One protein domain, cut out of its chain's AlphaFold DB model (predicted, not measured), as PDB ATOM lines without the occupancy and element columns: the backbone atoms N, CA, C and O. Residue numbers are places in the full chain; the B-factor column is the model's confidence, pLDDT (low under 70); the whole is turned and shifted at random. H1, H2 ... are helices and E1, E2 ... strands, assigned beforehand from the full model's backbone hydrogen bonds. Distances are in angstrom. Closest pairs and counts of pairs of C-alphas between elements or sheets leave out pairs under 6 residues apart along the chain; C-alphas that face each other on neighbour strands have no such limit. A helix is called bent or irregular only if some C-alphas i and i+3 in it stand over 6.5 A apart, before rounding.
ATOM      1  N   GLY A 224     -33.449  15.012   6.730       51.19
ATOM      2  CA  GLY A 224     -32.230  14.466   7.334       51.19
ATOM      3  C   GLY A 224     -32.126  14.807   8.833       51.19
ATOM      4  O   GLY A 224     -32.891  15.655   9.307       51.19
ATOM      5  N   PRO A 225     -31.214  14.164   9.588       60.56
ATOM      6  CA  PRO A 225     -30.794  14.648  10.910       60.56
ATOM      7  C   PRO A 225     -30.413  16.137  10.832       60.56
ATOM      8  O   PRO A 225     -29.867  16.573   9.815       60.56
ATOM      9  N   TYR A 226     -30.715  16.944  11.859       70.88
ATOM     10  CA  TYR A 226     -30.223  18.326  11.840       70.88
ATOM     11  C   TYR A 226     -28.701  18.299  11.891       70.88
ATOM     12  O   TYR A 226     -28.117  17.578  12.695       70.88
ATOM     13  N   MET A 227     -28.072  19.123  11.063       76.06
ATOM     14  CA  MET A 227     -26.628  19.170  10.948       76.06
ATOM     15  C   MET A 227     -26.144  20.613  10.859       76.06
ATOM     16  O   MET A 227     -26.746  21.446  10.178       76.06
ATOM     17  N   SER A 228     -25.072  20.925  11.579       79.56
ATOM     18  CA  SER A 228     -24.553  22.282  11.697       79.56
ATOM     19  C   SER A 228     -23.036  22.288  11.726       79.56
ATOM     20  O   SER A 228     -22.441  21.704  12.623       79.56
ATOM     21  N   LEU A 229     -22.418  23.043  10.816       82.06
ATOM     22  CA  LEU A 229     -21.011  23.423  10.945       82.06
ATOM     23  C   LEU A 229     -20.816  24.261  12.217       82.06
ATOM     24  O   LEU A 229     -21.582  25.205  12.450       82.06
ATOM     25  N   VAL A 230     -19.820  23.916  13.025       84.56
ATOM     26  CA  VAL A 230     -19.420  24.591  14.271       84.56
ATOM     27  C   VAL A 230     -17.906  24.832  14.265       84.56
ATOM     28  O   VAL A 230     -17.208  24.347  13.380       84.56
ATOM     29  N   GLY A 231     -17.395  25.596  15.237       77.69
ATOM     30  CA  GLY A 231     -15.966  25.932  15.291       77.69
ATOM     31  C   GLY A 231     -15.596  27.309  14.760       77.69
ATOM     32  O   GLY A 231     -14.485  27.500  14.279       77.69
ATOM     33  N   THR A 232     -16.509  28.278  14.819       78.69
ATOM     34  CA  THR A 232     -16.144  29.677  14.565       78.69
ATOM     35  C   THR A 232     -14.975  30.068  15.474       78.69
ATOM     36  O   THR A 232     -14.989  29.744  16.661       78.69
ATOM     37  N   ASP A 233     -13.958  30.705  14.892       79.88
ATOM     38  CA  ASP A 233     -12.695  31.073  15.548       79.88
ATOM     39  C   ASP A 233     -11.848  29.885  16.056       79.88
ATOM     40  O   ASP A 233     -11.020  30.030  16.959       79.88
ATOM     41  N   ARG A 234     -12.018  28.694  15.463       83.94
ATOM     42  CA  ARG A 234     -11.181  27.508  15.708       83.94
ATOM     43  C   ARG A 234     -10.343  27.143  14.474       83.94
ATOM     44  O   ARG A 234     -10.561  27.652  13.381       83.94
ATOM     45  N   LYS A 235      -9.341  26.275  14.667       81.94
ATOM     46  CA  LYS A 235      -8.336  25.919  13.643       81.94
ATOM     47  C   LYS A 235      -8.823  24.927  12.578       81.94
ATOM     48  O   LYS A 235      -8.143  24.767  11.573       81.94
ATOM     49  N   ALA A 236      -9.954  24.269  12.808       84.06
ATOM     50  CA  ALA A 236     -10.544  23.285  11.908       84.06
ATOM     51  C   ALA A 236     -12.067  23.437  11.904       84.06
ATOM     52  O   ALA A 236     -12.635  23.989  12.848       84.06
ATOM     53  N   ALA A 237     -12.722  22.958  10.848       86.81
ATOM     54  CA  ALA A 237     -14.174  22.871  10.798       86.81
ATOM     55  C   ALA A 237     -14.654  21.638  11.578       86.81
ATOM     56  O   ALA A 237     -14.081  20.560  11.446       86.81
ATOM     57  N   ALA A 238     -15.735  21.786  12.343       89.56
ATOM     58  CA  ALA A 238     -16.402  20.669  13.006       89.56
ATOM     59  C   ALA A 238     -17.884  20.605  12.646       89.56
ATOM     60  O   ALA A 238     -18.486  21.586  12.198       89.56
ATOM     61  N   LEU A 239     -18.492  19.450  12.886       89.19
ATOM     62  CA  LEU A 239     -19.877  19.158  12.556       89.19
ATOM     63  C   LEU A 239     -20.636  18.729  13.811       89.19
ATOM     64  O   LEU A 239     -20.227  17.797  14.487       89.19
ATOM     65  N   LEU A 240     -21.754  19.388  14.108       88.62
ATOM     66  CA  LEU A 240     -22.715  18.946  15.116       88.62
ATOM     67  C   LEU A 240     -23.916  18.302  14.418       88.62
ATOM     68  O   LEU A 240     -24.561  18.958  13.593       88.62
ATOM     69  N   ILE A 241     -24.231  17.057  14.769       86.94
ATOM     70  CA  ILE A 241     -25.298  16.257  14.155       86.94
ATOM     71  C   ILE A 241     -26.301  15.804  15.219       86.94
ATOM     72  O   ILE A 241     -25.917  15.219  16.227       86.94
ATOM     73  N   GLU A 242     -27.591  16.024  14.969       85.62
ATOM     74  CA  GLU A 242     -28.691  15.425  15.730       85.62
ATOM     75  C   GLU A 242     -29.205  14.174  15.012       85.62
ATOM     76  O   GLU A 242     -29.979  14.310  14.058       85.62
ATOM     77  N   PRO A 243     -28.770  12.967  15.413       76.94
ATOM     78  CA  PRO A 243     -29.165  11.726  14.763       76.94
ATOM     79  C   PRO A 243     -30.664  11.459  14.940       76.94
ATOM     80  O   PRO A 243     -31.293  11.867  15.913       76.94
ATOM     81  N   ARG A 244     -31.258  10.751  13.971       69.94
ATOM     82  CA  ARG A 244     -32.676  10.358  14.031       69.94
ATOM     83  C   ARG A 244     -32.959   9.243  15.028       69.94
ATOM     84  O   ARG A 244     -34.063   9.176  15.557       69.94
ATOM     85  N   MET A 245     -32.001   8.339  15.189       64.88
ATOM     86  CA  MET A 245     -32.069   7.254  16.160       64.88
ATOM     87  C   MET A 245     -31.238   7.652  17.373       64.88
ATOM     88  O   MET A 245     -30.274   8.404  17.229       64.88
ATOM     89  N   GLN A 246     -31.636   7.180  18.552       64.69
ATOM     90  CA  GLN A 246     -30.819   7.346  19.749       64.69
ATOM     91  C   GLN A 246     -29.468   6.668  19.533       64.69
ATOM     92  O   GLN A 246     -29.393   5.637  18.868       64.69
ATOM     93  N   VAL A 247     -28.424   7.308  20.048       63.12
ATOM     94  CA  VAL A 247     -27.043   6.851  19.924       63.12
ATOM     95  C   VAL A 247     -26.480   6.801  21.327       63.12
ATOM     96  O   VAL A 247     -26.253   7.847  21.940       63.12
ATOM     97  N   GLU A 248     -26.280   5.597  21.839       68.06
ATOM     98  CA  GLU A 248     -25.704   5.347  23.150       68.06
ATOM     99  C   GLU A 248     -24.359   4.625  23.002       68.06
ATOM    100  O   GLU A 248     -24.242   3.525  22.467       68.06
ATOM    101  N   GLY A 249     -23.302   5.268  23.502       71.38
ATOM    102  CA  GLY A 249     -21.949   4.711  23.501       71.38
ATOM    103  C   GLY A 249     -21.167   4.888  22.193       71.38
ATOM    104  O   GLY A 249     -21.659   5.378  21.176       71.38
ATOM    105  N   ASP A 250     -19.887   4.521  22.241       73.38
ATOM    106  CA  ASP A 250     -18.920   4.854  21.185       73.38
ATOM    107  C   ASP A 250     -19.034   3.952  19.944       73.38
ATOM    108  O   ASP A 250     -18.697   4.371  18.834       73.38
ATOM    109  N   ALA A 251     -19.575   2.739  20.098       71.56
ATOM    110  CA  ALA A 251     -19.794   1.809  18.989       71.56
ATOM    111  C   ALA A 251     -20.870   2.316  18.011       71.56
ATOM    112  O   ALA A 251     -20.673   2.285  16.796       71.56
ATOM    113  N   GLU A 252     -21.984   2.842  18.526       73.12
ATOM    114  CA  GLU A 252     -23.067   3.382  17.697       73.12
ATOM    115  C   GLU A 252     -22.673   4.709  17.033       73.12
ATOM    116  O   GLU A 252     -22.998   4.938  15.866       73.12
ATOM    117  N   LYS A 253     -21.899   5.555  17.731       73.31
ATOM    118  CA  LYS A 253     -21.304   6.763  17.135       73.31
ATOM    119  C   LYS A 253     -20.387   6.415  15.962       73.31
ATOM    120  O   LYS A 253     -20.478   7.059  14.922       73.31
ATOM    121  N   SER A 254     -19.553   5.384  16.110       77.81
ATOM    122  CA  SER A 254     -18.638   4.931  15.053       77.81
ATOM    123  C   SER A 254     -19.401   4.434  13.819       77.81
ATOM    124  O   SER A 254     -19.091   4.834  12.699       77.81
ATOM    125  N   LEU A 255     -20.467   3.650  14.018       75.88
ATOM    126  CA  LEU A 255     -21.364   3.210  12.941       75.88
ATOM    127  C   LEU A 255     -22.011   4.390  12.203       75.88
ATOM    128  O   LEU A 255     -22.101   4.389  10.976       75.88
ATOM    129  N   LEU A 256     -22.449   5.419  12.930       75.69
ATOM    130  CA  LEU A 256     -23.014   6.623  12.320       75.69
ATOM    131  C   LEU A 256     -21.975   7.447  11.565       75.69
ATOM    132  O   LEU A 256     -22.293   7.964  10.495       75.69
ATOM    133  N   GLN A 257     -20.748   7.552  12.081       79.38
ATOM    134  CA  GLN A 257     -19.634   8.190  11.374       79.38
ATOM    135  C   GLN A 257     -19.320   7.469  10.060       79.38
ATOM    136  O   GLN A 257     -19.108   8.131   9.046       79.38
ATOM    137  N   GLU A 258     -19.343   6.133  10.046       80.81
ATOM    138  CA  GLU A 258     -19.197   5.354   8.813       80.81
ATOM    139  C   GLU A 258     -20.344   5.628   7.833       80.81
ATOM    140  O   GLU A 258     -20.092   5.910   6.664       80.81
ATOM    141  N   GLN A 259     -21.596   5.645   8.306       79.19
ATOM    142  CA  GLN A 259     -22.767   5.912   7.460       79.19
ATOM    143  C   GLN A 259     -22.737   7.290   6.783       79.19
ATOM    144  O   GLN A 259     -23.212   7.433   5.655       79.19
ATOM    145  N   ILE A 260     -22.206   8.314   7.455       78.50
ATOM    146  CA  ILE A 260     -22.097   9.668   6.885       78.50
ATOM    147  C   ILE A 260     -20.760   9.911   6.176       78.50
ATOM    148  O   ILE A 260     -20.627  10.933   5.497       78.50
ATOM    149  N   GLY A 261     -19.796   8.993   6.301       82.56
ATOM    150  CA  GLY A 261     -18.419   9.148   5.832       82.56
ATOM    151  C   GLY A 261     -18.329   9.518   4.354       82.56
ATOM    152  O   GLY A 261     -17.665  10.491   4.013       82.56
ATOM    153  N   ASP A 262     -19.088   8.843   3.489       82.12
ATOM    154  CA  ASP A 262     -19.129   9.143   2.049       82.12
ATOM    155  C   ASP A 262     -19.678  10.545   1.745       82.12
ATOM    156  O   ASP A 262     -19.324  11.175   0.747       82.12
ATOM    157  N   SER A 263     -20.584  11.055   2.582       79.19
ATOM    158  CA  SER A 263     -21.126  12.411   2.427       79.19
ATOM    159  C   SER A 263     -20.136  13.465   2.914       79.19
ATOM    160  O   SER A 263     -19.989  14.499   2.264       79.19
ATOM    161  N   VAL A 264     -19.425  13.183   4.010       83.81
ATOM    162  CA  VAL A 264     -18.343  14.034   4.520       83.81
ATOM    163  C   VAL A 264     -17.186  14.081   3.524       83.81
ATOM    164  O   VAL A 264     -16.731  15.169   3.186       83.81
ATOM    165  N   GLN A 265     -16.772  12.938   2.970       84.81
ATOM    166  CA  GLN A 265     -15.688  12.875   1.990       84.81
ATOM    167  C   GLN A 265     -16.022  13.681   0.734       84.81
ATOM    168  O   GLN A 265     -15.247  14.548   0.345       84.81
ATOM    169  N   ARG A 266     -17.219  13.489   0.162       79.50
ATOM    170  CA  ARG A 266     -17.671  14.288  -0.989       79.50
ATOM    171  C   ARG A 266     -17.676  15.788  -0.699       79.50
ATOM    172  O   ARG A 266     -17.377  16.579  -1.587       79.50
ATOM    173  N   ALA A 267     -18.025  16.191   0.523       78.62
ATOM    174  CA  ALA A 267     -17.961  17.591   0.921       78.62
ATOM    175  C   ALA A 267     -16.514  18.087   1.095       78.62
ATOM    176  O   ALA A 267     -16.227  19.228   0.742       78.62
ATOM    177  N   ASN A 268     -15.604  17.254   1.602       87.06
ATOM    178  CA  ASN A 268     -14.184  17.576   1.762       87.06
ATOM    179  C   ASN A 268     -13.442  17.686   0.422       87.06
ATOM    180  O   ASN A 268     -12.570  18.545   0.289       87.06
ATOM    181  N   ASP A 269     -13.805  16.867  -0.568       85.69
ATOM    182  CA  ASP A 269     -13.223  16.896  -1.918       85.69
ATOM    183  C   ASP A 269     -13.496  18.229  -2.636       85.69
ATOM    184  O   ASP A 269     -12.711  18.672  -3.472       85.69
ATOM    185  N   LEU A 270     -14.605  18.887  -2.286       78.69
ATOM    186  CA  LEU A 270     -15.022  20.185  -2.825       78.69
ATOM    187  C   LEU A 270     -14.532  21.371  -1.981       78.69
ATOM    188  O   LEU A 270     -14.779  22.525  -2.333       78.69
ATOM    189  N   ALA A 271     -13.880  21.106  -0.850       76.94
ATOM    190  CA  ALA A 271     -13.504  22.117   0.123       76.94
ATOM    191  C   ALA A 271     -12.010  22.451   0.066       76.94
ATOM    192  O   ALA A 271     -11.182  21.558  -0.152       76.94
ATOM    193  N   PRO A 272     -11.634  23.717   0.324       77.75
ATOM    194  CA  PRO A 272     -10.242  24.049   0.589       77.75
ATOM    195  C   PRO A 272      -9.765  23.336   1.863       77.75
ATOM    196  O   PRO A 272     -10.568  23.061   2.755       77.75
ATOM    197  N   ASP A 273      -8.459  23.077   1.969       79.25
ATOM    198  CA  ASP A 273      -7.886  22.233   3.031       79.25
ATOM    199  C   ASP A 273      -8.318  22.651   4.451       79.25
ATOM    200  O   ASP A 273      -8.639  21.801   5.273       79.25
ATOM    201  N   PHE A 274      -8.419  23.957   4.727       76.88
ATOM    202  CA  PHE A 274      -8.813  24.483   6.044       76.88
ATOM    203  C   PHE A 274     -10.297  24.271   6.409       76.88
ATOM    204  O   PHE A 274     -10.680  24.484   7.558       76.88
ATOM    205  N   ALA A 275     -11.144  23.914   5.441       79.31
ATOM    206  CA  ALA A 275     -12.585  23.713   5.616       79.31
ATOM    207  C   ALA A 275     -12.995  22.234   5.525       79.31
ATOM    208  O   ALA A 275     -14.192  21.922   5.515       79.31
ATOM    209  N   ARG A 276     -12.019  21.323   5.439       88.19
ATOM    210  CA  ARG A 276     -12.271  19.886   5.519       88.19
ATOM    211  C   ARG A 276     -12.639  19.497   6.949       88.19
ATOM    212  O   ARG A 276     -12.103  20.036   7.914       88.19
ATOM    213  N   ILE A 277     -13.593  18.583   7.059       89.44
ATOM    214  CA  ILE A 277     -14.085  18.032   8.317       89.44
ATOM    215  C   ILE A 277     -13.426  16.669   8.491       89.44
ATOM    216  O   ILE A 277     -13.725  15.735   7.743       89.44
ATOM    217  N   GLU A 278     -12.530  16.567   9.461       87.94
ATOM    218  CA  GLU A 278     -11.931  15.292   9.846       87.94
ATOM    219  C   GLU A 278     -12.939  14.424  10.614       87.94
ATOM    220  O   GLU A 278     -13.932  14.918  11.158       87.94
ATOM    221  N   LYS A 279     -12.720  13.104  10.639       83.31
ATOM    222  CA  LYS A 279     -13.666  12.150  11.257       83.31
ATOM    223  C   LYS A 279     -13.875  12.397  12.753       83.31
ATOM    224  O   LYS A 279     -14.982  12.211  13.256       83.31
ATOM    225  N   ASP A 280     -12.823  12.810  13.444       86.88
ATOM    226  CA  ASP A 280     -12.814  13.176  14.861       86.88
ATOM    227  C   ASP A 280     -13.440  14.552  15.127       86.88
ATOM    228  O   ASP A 280     -13.819  14.838  16.255       86.88
ATOM    229  N   MET A 281     -13.666  15.366  14.093       90.25
ATOM    230  CA  MET A 281     -14.329  16.670  14.186       90.25
ATOM    231  C   MET A 281     -15.854  16.583  14.024       90.25
ATOM    232  O   MET A 281     -16.519  17.564  13.677       90.25
ATOM    233  N   ILE A 282     -16.436  15.411  14.288       88.88
ATOM    234  CA  ILE A 282     -17.876  15.153  14.195       88.88
ATOM    235  C   ILE A 282     -18.433  14.839  15.585       88.88
ATOM    236  O   ILE A 282     -18.169  13.786  16.164       88.88
ATOM    237  N   LEU A 283     -19.278  15.739  16.083       88.69
ATOM    238  CA  LEU A 283     -19.983  15.636  17.353       88.69
ATOM    239  C   LEU A 283     -21.453  15.261  17.125       88.69
ATOM    240  O   LEU A 283     -22.154  15.879  16.323       88.69
ATOM    241  N   PHE A 284     -21.950  14.291  17.891       87.44
ATOM    242  CA  PHE A 284     -23.369  13.932  17.921       87.44
ATOM    243  C   PHE A 284     -24.046  14.490  19.172       87.44
ATOM    244  O   PHE A 284     -23.450  14.529  20.250       87.44
ATOM    245  N   THR A 285     -25.301  14.909  19.043       86.69
ATOM    246  CA  THR A 285     -26.102  15.373  20.182       86.69
ATOM    247  C   THR A 285     -26.509  14.221  21.095       86.69
ATOM    248  O   THR A 285     -26.732  13.105  20.630       86.69
ATOM    249  N   ASN A 286     -26.708  14.517  22.379       78.00
ATOM    250  CA  ASN A 286     -27.283  13.580  23.344       78.00
ATOM    251  C   ASN A 286     -28.833  13.639  23.295       78.00
ATOM    252  O   ASN A 286     -29.372  14.749  23.242       78.00
ATOM    253  N   PRO A 287     -29.556  12.499  23.351       75.56
ATOM    254  CA  PRO A 287     -31.020  12.468  23.464       75.56
ATOM    255  C   PRO A 287     -31.616  13.329  24.592       75.56
ATOM    256  O   PRO A 287     -32.662  13.942  24.391       75.56
ATOM    257  N   ASP A 288     -30.943  13.425  25.741       82.75
ATOM    258  CA  ASP A 288     -31.366  14.237  26.895       82.75
ATOM    259  C   ASP A 288     -31.102  15.738  26.701       82.75
ATOM    260  O   ASP A 288     -31.598  16.586  27.446       82.75
ATOM    261  N   LYS A 289     -30.309  16.083  25.687       87.44
ATOM    262  CA  LYS A 289     -29.931  17.451  25.343       87.44
ATOM    263  C   LYS A 289     -30.113  17.665  23.838       87.44
ATOM    264  O   LYS A 289     -29.141  17.956  23.149       87.44
ATOM    265  N   PRO A 290     -31.326  17.523  23.280       86.44
ATOM    266  CA  PRO A 290     -31.524  17.693  21.849       86.44
ATOM    267  C   PRO A 290     -31.240  19.139  21.431       86.44
ATOM    268  O   PRO A 290     -31.025  20.046  22.245       86.44
ATOM    269  N   ILE A 291     -31.260  19.378  20.130       86.19
ATOM    270  CA  ILE A 291     -31.030  20.704  19.578       86.19
ATOM    271  C   ILE A 291     -32.131  21.655  20.007       86.19
ATOM    272  O   ILE A 291     -33.324  21.353  19.926       86.19
ATOM    273  N   VAL A 292     -31.716  22.851  20.424       84.88
ATOM    274  CA  VAL A 292     -32.641  23.866  20.905       84.88
ATOM    275  C   VAL A 292     -33.517  24.325  19.745       84.88
ATOM    276  O   VAL A 292     -33.039  24.788  18.702       84.88
ATOM    277  N   ARG A 293     -34.831  24.185  19.919       81.69
ATOM    278  CA  ARG A 293     -35.844  24.545  18.926       81.69
ATOM    279  C   ARG A 293     -36.827  25.533  19.533       81.69
ATOM    280  O   ARG A 293     -37.244  25.399  20.677       81.69
ATOM    281  N   ALA A 294     -37.237  26.518  18.739       74.94
ATOM    282  CA  ALA A 294     -38.336  27.401  19.114       74.94
ATOM    283  C   ALA A 294     -39.664  26.624  19.134       74.94
ATOM    284  O   ALA A 294     -39.769  25.544  18.552       74.94
ATOM    285  N   SER A 295     -40.730  27.238  19.656       62.25
ATOM    286  CA  SER A 295     -42.105  26.693  19.621       62.25
ATOM    287  C   SER A 295     -42.589  26.281  18.222       62.25
ATOM    288  O   SER A 295     -43.531  25.508  18.070       62.25
ATOM    289  N   LYS A 296     -41.936  26.792  17.171       55.94
ATOM    290  CA  LYS A 296     -42.222  26.463  15.775       55.94
ATOM    291  C   LYS A 296     -41.498  25.216  15.244       55.94
ATOM    292  O   LYS A 296     -41.739  24.860  14.090       55.94
ATOM    293  N   GLY A 297     -40.634  24.582  16.040       64.50
ATOM    294  CA  GLY A 297     -39.756  23.469  15.647       64.50
ATOM    295  C   GLY A 297     -38.472  23.905  14.924       64.50
ATOM    296  O   GLY A 297     -37.601  23.080  14.651       64.50
ATOM    297  N   THR A 298     -38.331  25.201  14.627       66.75
ATOM    298  CA  THR A 298     -37.143  25.784  13.988       66.75
ATOM    299  C   THR A 298     -35.958  25.770  14.941       66.75
ATOM    300  O   THR A 298     -36.106  26.197  16.088       66.75
ATOM    301  N   VAL A 299     -34.788  25.362  14.453       77.12
ATOM    302  CA  VAL A 299     -33.567  25.345  15.264       77.12
ATOM    303  C   VAL A 299     -33.113  26.755  15.621       77.12
ATOM    304  O   VAL A 299     -33.044  27.644  14.773       77.12
ATOM    305  N   GLN A 300     -32.783  26.942  16.893       76.56
ATOM    306  CA  GLN A 300     -32.180  28.150  17.431       76.56
ATOM    307  C   GLN A 300     -30.665  27.959  17.509       76.56
ATOM    308  O   GLN A 300     -30.126  27.651  18.564       76.56
ATOM    309  N   ARG A 301     -29.975  28.151  16.375       80.44
ATOM    310  CA  ARG A 301     -28.530  27.886  16.231       80.44
ATOM    311  C   ARG A 301     -27.692  28.457  17.380       80.44
ATOM    312  O   ARG A 301     -26.911  27.718  17.957       80.44
ATOM    313  N   ASN A 302     -27.878  29.730  17.733       80.88
ATOM    314  CA  ASN A 302     -27.093  30.367  18.799       80.88
ATOM    315  C   ASN A 302     -27.335  29.713  20.165       80.88
ATOM    316  O   ASN A 302     -26.376  29.380  20.848       80.88
ATOM    317  N   ALA A 303     -28.596  29.451  20.518       85.19
ATOM    318  CA  ALA A 303     -28.935  28.780  21.772       85.19
ATOM    319  C   ALA A 303     -28.389  27.341  21.814       85.19
ATOM    320  O   ALA A 303     -27.917  26.889  22.852       85.19
ATOM    321  N   THR A 304     -28.390  26.631  20.680       87.94
ATOM    322  CA  THR A 304     -27.759  25.308  20.568       87.94
ATOM    323  C   THR A 304     -26.247  25.384  20.761       87.94
ATOM    324  O   THR A 304     -25.702  24.565  21.491       87.94
ATOM    325  N   LEU A 305     -25.566  26.355  20.143       87.38
ATOM    326  CA  LEU A 305     -24.117  26.539  20.298       87.38
ATOM    327  C   LEU A 305     -23.736  26.890  21.740       87.38
ATOM    328  O   LEU A 305     -22.749  26.369  22.244       87.38
ATOM    329  N   GLU A 306     -24.528  27.721  22.416       89.44
ATOM    330  CA  GLU A 306     -24.346  28.013  23.842       89.44
ATOM    331  C   GLU A 306     -24.559  26.765  24.701       89.44
ATOM    332  O   GLU A 306     -23.734  26.467  25.565       89.44
ATOM    333  N   ALA A 307     -25.620  25.998  24.429       91.00
ATOM    334  CA  ALA A 307     -25.893  24.758  25.141       91.00
ATOM    335  C   ALA A 307     -24.742  23.755  24.978       91.00
ATOM    336  O   ALA A 307     -24.320  23.163  25.965       91.00
ATOM    337  N   TYR A 308     -24.213  23.590  23.764       91.94
ATOM    338  CA  TYR A 308     -23.158  22.630  23.417       91.94
ATOM    339  C   TYR A 308     -21.730  23.171  23.545       91.94
ATOM    340  O   TYR A 308     -20.780  22.505  23.134       91.94
ATOM    341  N   LYS A 309     -21.550  24.373  24.103       91.38
ATOM    342  CA  LYS A 309     -20.244  25.039  24.147       91.38
ATOM    343  C   LYS A 309     -19.167  24.159  24.780       91.38
ATOM    344  O   LYS A 309     -18.065  24.095  24.256       91.38
ATOM    345  N   LYS A 310     -19.486  23.471  25.881       92.56
ATOM    346  CA  LYS A 310     -18.524  22.636  26.612       92.56
ATOM    347  C   LYS A 310     -18.047  21.448  25.772       92.56
ATOM    348  O   LYS A 310     -16.854  21.198  25.710       92.56
ATOM    349  N   GLU A 311     -18.971  20.740  25.134       92.00
ATOM    350  CA  GLU A 311     -18.670  19.576  24.300       92.00
ATOM    351  C   GLU A 311     -17.913  19.972  23.030       92.00
ATOM    352  O   GLU A 311     -16.999  19.270  22.613       92.00
ATOM    353  N   ILE A 312     -18.261  21.120  22.439       90.88
ATOM    354  CA  ILE A 312     -17.520  21.678  21.306       90.88
ATOM    355  C   ILE A 312     -16.106  22.050  21.749       90.88
ATOM    356  O   ILE A 312     -15.156  21.694  21.067       90.88
ATOM    357  N   ASP A 313     -15.943  22.743  22.876       91.19
ATOM    358  CA  ASP A 313     -14.619  23.117  23.379       91.19
ATOM    359  C   ASP A 313     -13.755  21.875  23.658       91.19
ATOM    360  O   ASP A 313     -12.606  21.844  23.225       91.19
ATOM    361  N   GLN A 314     -14.333  20.838  24.273       91.25
ATOM    362  CA  GLN A 314     -13.668  19.557  24.527       91.25
ATOM    363  C   GLN A 314     -13.244  18.850  23.229       91.25
ATOM    364  O   GLN A 314     -12.118  18.371  23.145       91.25
ATOM    365  N   LEU A 315     -14.091  18.855  22.190       90.62
ATOM    366  CA  LEU A 315     -13.756  18.300  20.871       90.62
ATOM    367  C   LEU A 315     -12.460  18.906  20.306       90.62
ATOM    368  O   LEU A 315     -11.626  18.193  19.761       90.62
ATOM    369  N   TYR A 316     -12.281  20.223  20.459       89.31
ATOM    370  CA  TYR A 316     -11.077  20.926  20.005       89.31
ATOM    371  C   TYR A 316      -9.869  20.751  20.932       89.31
ATOM    372  O   TYR A 316      -8.754  21.038  20.508       89.31
ATOM    373  N   GLU A 317     -10.069  20.358  22.189       88.12
ATOM    374  CA  GLU A 317      -8.975  20.017  23.106       88.12
ATOM    375  C   GLU A 317      -8.443  18.603  22.838       88.12
ATOM    376  O   GLU A 317      -7.244  18.375  22.969       88.12
ATOM    377  N   GLU A 318      -9.317  17.678  22.436       82.06
ATOM    378  CA  GLU A 318      -8.983  16.274  22.161       82.06
ATOM    379  C   GLU A 318      -8.408  16.041  20.752       82.06
ATOM    380  O   GLU A 318      -7.688  15.064  20.558       82.06
ATOM    381  N   SER A 319      -8.689  16.927  19.786       67.50
ATOM    382  CA  SER A 319      -8.163  16.841  18.410       67.50
ATOM    383  C   SER A 319      -6.851  17.607  18.164       67.50
ATOM    384  O   SER A 319      -6.389  17.687  17.023       67.50
ATOM    385  N   LEU A 320      -6.248  18.186  19.217       52.34
ATOM    386  CA  LEU A 320      -4.962  18.906  19.177       52.34
ATOM    387  C   LEU A 320      -3.742  18.005  19.409       52.34
ATOM    388  O   LEU A 320      -3.773  17.157  20.327       52.34
TER     389      LEU A 320
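AT A GLANCE: This is residues 224 to 320 of the 320 residues of a protein of Periconia macrospinosa (UniProt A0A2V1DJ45). A small sheet of three strands, E1, E2 and E3, sits in the middle, between H3, which slants over one face, and the bent helix H1, which turns a corner beyond the sheet from H3. The first arm of H1 only grazes the sheet and the second is not on it, while the short helix H2 grazes the sheet and leads straight into H3. The printed part has 97 residues, with three named helices and three named strands in the order E1, E2, H1, E3, H2, H3. The sheet runs E1, E2, E3 and is mixed, and the class is mixed, helices and strands. The whole is compact, with a radius of gyration of the C-alphas of 13.3 A and spans of 38 by 29 by 25 A.

IN THESE COORDINATES: E1 is residues 226 to 230, 12.7 A long, and begins at C-alpha 226 at (-30.223, 18.326, 11.840). E2 is residues 238 to 242, 13.6 A, and E3 is residues 282 to 284, 6.7 A. H1, residues 250 to 269, was assigned as one helix by its hydrogen bonds but is bent: C-alphas 259 and 262 are 7.3 A apart. Its arms are H1a, residues 250 to 259, 14.3 A, and H1b, residues 262 to 269, 10.5 A. H2 is residues 301 to 307, 9.8 A. H3 is residues 309 to 318, 14.4 A, ending at C-alpha 318 at (-8.983, 16.274, 22.161).

HOW THE PARTS SIT: E1 and E2 form an antiparallel hairpin, with N 230 and O 238 2.8 A apart, within hydrogen-bond range. E2 and E3 are parallel, with N 283 and O 239 at 2.8 A; E2, H1 and E3 make a strand-helix-strand unit, two parallel neighbour strands with a helix between them in the chain, with a right-handed crossover. H3 is on the sheet at a height of 10.0 A, over E2, and runs slantwise to the strands, at 49 degrees to E2 on the local plane. The closest C-alphas of E3 and H3, those of Leu 283 and Ile 312, are 7.6 A apart. H1a only grazes the sheet, with residues 253 to 257; its closest C-alpha to E3 is that of Lys 253, 7.5 A from that of Phe 284. H1a and H1b stand at a steep tilt of 65 degrees, and H1b is apart from H3. H2 grazes the sheet with residues 301 to 305, and H2 and H3 meet only through their link. In H1a, H1b, H2 and H3 every O i to N i+4 pair is within hydrogen-bond range.

THE WHOLE: The two C-alphas farthest apart, those of Asp 273 and Ser 295, are 38.3 A apart. The printed part has no cut. The links H1 to E3 and E3 to H2 are long, with 12 and 16 residues. Mean pLDDT of the printed part is 80.2; residues 224 to 225, 244 to 248, 295 to 298 and 319 to 320 are under 70.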